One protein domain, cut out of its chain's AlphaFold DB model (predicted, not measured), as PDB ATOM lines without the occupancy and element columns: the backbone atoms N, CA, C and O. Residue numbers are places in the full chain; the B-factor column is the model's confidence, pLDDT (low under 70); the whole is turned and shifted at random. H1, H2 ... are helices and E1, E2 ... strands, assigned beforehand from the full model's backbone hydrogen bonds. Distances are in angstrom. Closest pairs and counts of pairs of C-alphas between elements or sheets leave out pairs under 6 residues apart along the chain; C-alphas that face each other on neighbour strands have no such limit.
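Overview. This is residues 176 to 218 of the 222 residues of the protein "Cytochrome_C554 domain-containing protein" of candidate division Zixibacteria bacterium (UniProt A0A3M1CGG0). With little regular structure, this is a small two-strand hairpin, E1 and E2, followed at once by a short helix, H1, and then by a long loop, residues 192 to 212, that leads to a small helical turn, H2, set away from the rest. The printed part has 43 residues, 17 of them in named elements, in the order E1, E2, H1, H2; the class is mixed and the sheet antiparallel. It is compact, with a radius of gyration of the C-alphas of 10.3 A and spans of 25 by 23 by 19 A.

Along the chain. E1, residues 176 to 178, begins at C-alpha 176 (18.416, 10.603, -10.294) and E2 is residues 181 to 183. H1, residues 185 to 191, is 9.9 A long. H2, residues 213 to 216, ends at C-alpha 216 (36.978, 11.408, -12.370).

Arrangement. The hairpin's N 178 and O 181 are within hydrogen-bond range at 2.9 A. The closest C-alphas of E1 and H1, Val 176 and His 185, are 6.1 A apart. H2 is apart from E1, E2 and H1. In H1 every O i to N i+4 pair is within range; H2 is too short for one.

Size, cuts and confidence. The C-alphas farthest apart, Glu 204 and Cys 218, are 25.6 A apart. The printed part has no cut, the link from H1 to H2 is long, and no printed residue is under 70 in pLDDT.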
ATOM      1  N   VAL A 176      18.401  10.884 -11.734       92.12
ATOM      2  CA  VAL A 176      18.416  10.603 -10.294       92.12
ATOM      3  C   VAL A 176      19.123  11.730  -9.559       92.12
ATOM      4  O   VAL A 176      19.993  12.391 -10.117       92.12
ATOM      5  N   ASN A 177      18.779  11.953  -8.292       90.19
ATOM      6  CA  ASN A 177      19.536  12.882  -7.462       90.19
ATOM      7  C   ASN A 177      20.715  12.154  -6.804       90.19
ATOM      8  O   ASN A 177      20.519  11.140  -6.129       90.19
ATOM      9  N   TYR A 178      21.920  12.690  -6.968       87.75
ATOM     10  CA  TYR A 178      23.114  12.243  -6.262       87.75
ATOM     11  C   TYR A 178      23.833  13.454  -5.665       87.75
ATOM     12  O   TYR A 178      24.208  14.379  -6.379       87.75
ATOM     13  N   ASN A 179      24.002  13.472  -4.338       85.12
ATOM     14  CA  ASN A 179      24.622  14.583  -3.598       85.12
ATOM     15  C   ASN A 179      24.035  15.973  -3.919       85.12
ATOM     16  O   ASN A 179      24.760  16.962  -3.974       85.12
ATOM     17  N   GLY A 180      22.717  16.063  -4.121       86.31
ATOM     18  CA  GLY A 180      22.045  17.327  -4.425       86.31
ATOM     19  C   GLY A 180      22.158  17.765  -5.886       86.31
ATOM     20  O   GLY A 180      21.537  18.759  -6.251       86.31
ATOM     21  N   GLN A 181      22.875  17.017  -6.724       87.12
ATOM     22  CA  GLN A 181      22.959  17.242  -8.162       87.12
ATOM     23  C   GLN A 181      22.063  16.262  -8.917       87.12
ATOM     24  O   GLN A 181      21.838  15.127  -8.489       87.12
ATOM     25  N   GLU A 182      21.534  16.725 -10.042       93.88
ATOM     26  CA  GLU A 182      20.813  15.879 -10.979       93.88
ATOM     27  C   GLU A 182      21.823  15.119 -11.846       93.88
ATOM     28  O   GLU A 182      22.657  15.720 -12.519       93.88
ATOM     29  N   LEU A 183      21.768  13.790 -11.790       91.44
ATOM     30  CA  LEU A 183      22.636  12.893 -12.537       91.44
ATOM     31  C   LEU A 183      21.823  12.235 -13.666       91.44
ATOM     32  O   LEU A 183      20.814  11.582 -13.365       91.44
ATOM     33  N   PRO A 184      22.240  12.365 -14.942       94.00
ATOM     34  CA  PRO A 184      21.570  11.743 -16.086       94.00
ATOM     35  C   PRO A 184      21.846  10.234 -16.098       94.00
ATOM     36  O   PRO A 184      22.747   9.738 -16.771       94.00
ATOM     37  N   HIS A 185      21.103   9.493 -15.282       92.81
ATOM     38  CA  HIS A 185      21.323   8.078 -15.008       92.81
ATOM     39  C   HIS A 185      21.240   7.216 -16.269       92.81
ATOM     40  O   HIS A 185      22.098   6.360 -16.471       92.81
ATOM     41  N   GLN A 186      20.246   7.462 -17.128       92.50
ATOM     42  CA  GLN A 186      20.057   6.670 -18.344       92.50
ATOM     43  C   GLN A 186      21.221   6.822 -19.330       92.50
ATOM     44  O   GLN A 186      21.680   5.816 -19.859       92.50
ATOM     45  N   MET A 187      21.760   8.032 -19.504       93.19
ATOM     46  CA  MET A 187      22.937   8.267 -20.351       93.19
ATOM     47  C   MET A 187      24.146   7.452 -19.862       93.19
ATOM     48  O   MET A 187      24.779   6.751 -20.649       93.19
ATOM     49  N   HIS A 188      24.412   7.437 -18.553       91.75
ATOM     50  CA  HIS A 188      25.534   6.676 -17.994       91.75
ATOM     51  C   HIS A 188      25.409   5.157 -18.211       91.75
ATOM     52  O   HIS A 188      26.413   4.485 -18.438       91.75
ATOM     53  N   ILE A 189      24.202   4.588 -18.141       90.06
ATOM     54  CA  ILE A 189      24.021   3.131 -18.267       90.06
ATOM     55  C   ILE A 189      23.767   2.667 -19.709       90.06
ATOM     56  O   ILE A 189      24.194   1.573 -20.065       90.06
ATOM     57  N   GLU A 190      23.051   3.449 -20.524       88.38
ATOM     58  CA  GLU A 190      22.646   3.053 -21.881       88.38
ATOM     59  C   GLU A 190      23.626   3.574 -22.939       88.38
ATOM     60  O   GLU A 190      23.941   2.837 -23.868       88.38
ATOM     61  N   GLU A 191      24.128   4.806 -22.807       90.19
ATOM     62  CA  GLU A 191      25.026   5.411 -23.804       90.19
ATOM     63  C   GLU A 191      26.501   5.184 -23.464       90.19
ATOM     64  O   GLU A 191      27.298   4.881 -24.348       90.19
ATOM     65  N   MET A 192      26.867   5.300 -22.182       89.69
ATOM     66  CA  MET A 192      28.240   5.065 -21.711       89.69
ATOM     67  C   MET A 192      28.495   3.612 -21.285       89.69
ATOM     68  O   MET A 192      29.616   3.272 -20.908       89.69
ATOM     69  N   GLU A 193      27.463   2.762 -21.324       89.56
ATOM     70  CA  GLU A 193      27.528   1.331 -20.993       89.56
ATOM     71  C   GLU A 193      28.142   1.030 -19.607       89.56
ATOM     72  O   GLU A 193      28.729  -0.037 -19.382       89.56
ATOM     73  N   LEU A 194      28.009   1.952 -18.642       88.81
ATOM     74  CA  LEU A 194      28.507   1.724 -17.290       88.81
ATOM     75  C   LEU A 194      27.675   0.645 -16.595       88.81
ATOM     76  O   LEU A 194      26.446   0.695 -16.521       88.81
ATOM     77  N   SER A 195      28.369  -0.336 -16.023       87.38
ATOM     78  CA  SER A 195      27.729  -1.389 -15.241       87.38
ATOM     79  C   SER A 195      27.096  -0.826 -13.967       87.38
ATOM     80  O   SER A 195      27.659   0.047 -13.308       87.38
ATOM     81  N   CYS A 196      25.970  -1.402 -13.531       86.50
ATOM     82  CA  CYS A 196      25.266  -0.967 -12.322       86.50
ATOM     83  C   CYS A 196      26.166  -0.961 -11.073       86.50
ATOM     84  O   CYS A 196      25.962  -0.152 -10.170       86.50
ATOM     85  N   ASN A 197      27.161  -1.856 -11.005       85.69
ATOM     86  CA  ASN A 197      28.087  -1.947  -9.873       85.69
ATOM     87  C   ASN A 197      29.192  -0.879  -9.864       85.69
ATOM     88  O   ASN A 197      29.955  -0.843  -8.903       85.69
ATOM     89  N   ALA A 198      29.287  -0.040 -10.900       87.88
ATOM     90  CA  ALA A 198      30.137   1.148 -10.876       87.88
ATOM     91  C   ALA A 198      29.637   2.153  -9.824       87.88
ATOM     92  O   ALA A 198      30.432   2.821  -9.173       87.88
ATOM     93  N   CYS A 199      28.314   2.194  -9.612       87.69
ATOM     94  CA  CYS A 199      27.674   3.147  -8.709       87.69
ATOM     95  C   CYS A 199      26.925   2.494  -7.538       87.69
ATOM     96  O   CYS A 199      26.826   3.064  -6.450       87.69
ATOM     97  N   HIS A 200      26.375   1.296  -7.730       87.81
ATOM     98  CA  HIS A 200      25.575   0.616  -6.717       87.81
ATOM     99  C   HIS A 200      26.337  -0.512  -6.035       87.81
ATOM    100  O   HIS A 200      27.070  -1.285  -6.653       87.81
ATOM    101  N   SER A 201      26.080  -0.676  -4.740       85.19
ATOM    102  CA  SER A 201      26.596  -1.818  -4.002       85.19
ATOM    103  C   SER A 201      25.902  -3.103  -4.449       85.19
ATOM    104  O   SER A 201      24.688  -3.272  -4.326       85.19
ATOM    105  N   VAL A 202      26.702  -4.065  -4.908       78.81
ATOM    106  CA  VAL A 202      26.244  -5.439  -5.170       78.81
ATOM    107  C   VAL A 202      26.065  -6.251  -3.882       78.81
ATOM    108  O   VAL A 202      25.408  -7.291  -3.892       78.81
ATOM    109  N   GLN A 203      26.650  -5.794  -2.768       72.69
ATOM    110  CA  GLN A 203      26.542  -6.449  -1.458       72.69
ATOM    111  C   GLN A 203      25.356  -5.899  -0.659       72.69
ATOM    112  O   GLN A 203      24.580  -6.660  -0.076       72.69
ATOM    113  N   GLU A 204      25.189  -4.579  -0.674       79.31
ATOM    114  CA  GLU A 204      24.098  -3.863  -0.027       79.31
ATOM    115  C   GLU A 204      23.100  -3.386  -1.083       79.31
ATOM    116  O   GLU A 204      23.177  -2.268  -1.586       79.31
ATOM    117  N   HIS A 205      22.160  -4.267  -1.429       76.31
ATOM    118  CA  HIS A 205      21.179  -4.018  -2.483       76.31
ATOM    119  C   HIS A 205      20.496  -2.646  -2.357       76.31
ATOM    120  O   HIS A 205      19.995  -2.291  -1.288       76.31
ATOM    121  N   GLY A 206      20.450  -1.908  -3.467       73.19
ATOM    122  CA  GLY A 206      19.798  -0.602  -3.559       73.19
ATOM    123  C   GLY A 206      20.584   0.550  -2.931       73.19
ATOM    124  O   GLY A 206      20.141   1.691  -3.030       73.19
ATOM    125  N   LYS A 207      21.749   0.297  -2.315       82.62
ATOM    126  CA  LYS A 207      22.611   1.372  -1.820       82.62
ATOM    127  C   LYS A 207      23.518   1.894  -2.922       82.62
ATOM    128  O   LYS A 207      24.124   1.125  -3.669       82.62
ATOM    129  N   VAL A 208      23.627   3.213  -2.980       83.88
ATOM    130  CA  VAL A 208      24.665   3.903  -3.741       83.88
ATOM    131  C   VAL A 208      25.968   3.774  -2.956       83.88
ATOM    132  O   VAL A 208      26.011   4.081  -1.767       83.88
ATOM    133  N   ALA A 209      27.001   3.266  -3.612       80.69
ATOM    134  CA  ALA A 209      28.348   3.110  -3.073       80.69
ATOM    135  C   ALA A 209      29.362   3.588  -4.120       80.69
ATOM    136  O   ALA A 209      30.329   2.894  -4.422       80.69
ATOM    137  N   ILE A 210      29.075   4.751  -4.712       83.06
ATOM    138  CA  ILE A 210      29.933   5.406  -5.700       83.06
ATOM    139  C   ILE A 210      31.230   5.820  -5.008       83.06
ATOM    140  O   ILE A 210      31.203   6.573  -4.031       83.06
ATOM    141  N   ASP A 211      32.357   5.367  -5.546       81.50
ATOM    142  CA  ASP A 211      33.631   6.038  -5.321       81.50
ATOM    143  C   ASP A 211      33.695   7.246  -6.261       81.50
ATOM    144  O   ASP A 211      33.440   7.111  -7.459       81.50
ATOM    145  N   LYS A 212      34.014   8.435  -5.734       79.75
ATOM    146  CA  LYS A 212      34.132   9.653  -6.552       79.75
ATOM    147  C   LYS A 212      35.161   9.495  -7.672       79.75
ATOM    148  O   LYS A 212      35.017  10.151  -8.698       79.75
ATOM    149  N   SER A 213      36.144   8.604  -7.511       82.06
ATOM    150  CA  SER A 213      37.108   8.303  -8.569       82.06
ATOM    151  C   SER A 213      36.444   7.817  -9.861       82.06
ATOM    152  O   SER A 213      36.961   8.090 -10.932       82.06
ATOM    153  N   VAL A 214      35.288   7.145  -9.778       84.50
ATOM    154  CA  VAL A 214      34.541   6.667 -10.957       84.50
ATOM    155  C   VAL A 214      34.048   7.836 -11.811       84.50
ATOM    156  O   VAL A 214      33.967   7.724 -13.029       84.50
ATOM    157  N   CYS A 215      33.731   8.975 -11.190       86.56
ATOM    158  CA  CYS A 215      33.356  10.186 -11.916       86.56
ATOM    159  C   CYS A 215      34.581  10.820 -12.590       86.56
ATOM    160  O   CYS A 215      34.487  11.242 -13.739       86.56
ATOM    161  N   ALA A 216      35.723  10.823 -11.895       87.50
ATOM    162  CA  ALA A 216      36.978  11.408 -12.370       87.50
ATOM    163  C   ALA A 216      37.567  10.707 -13.609       87.50
ATOM    164  O   ALA A 216      38.394  11.282 -14.307       87.50
ATOM    165  N   ASP A 217      37.116   9.490 -13.926       85.88
ATOM    166  CA  ASP A 217      37.515   8.788 -15.151       85.88
ATOM    167  C   ASP A 217      37.026   9.495 -16.434       85.88
ATOM    168  O   ASP A 217      37.542   9.230 -17.522       85.88
ATOM    169  N   CYS A 218      36.011  10.363 -16.335       86.50
ATOM    170  CA  CYS A 218      35.410  11.077 -17.472       86.50
ATOM    171  C   CYS A 218      35.107  12.561 -17.197       86.50
ATOM    172  O   CYS A 218      34.972  13.335 -18.144       86.50
TER     173      CYS A 218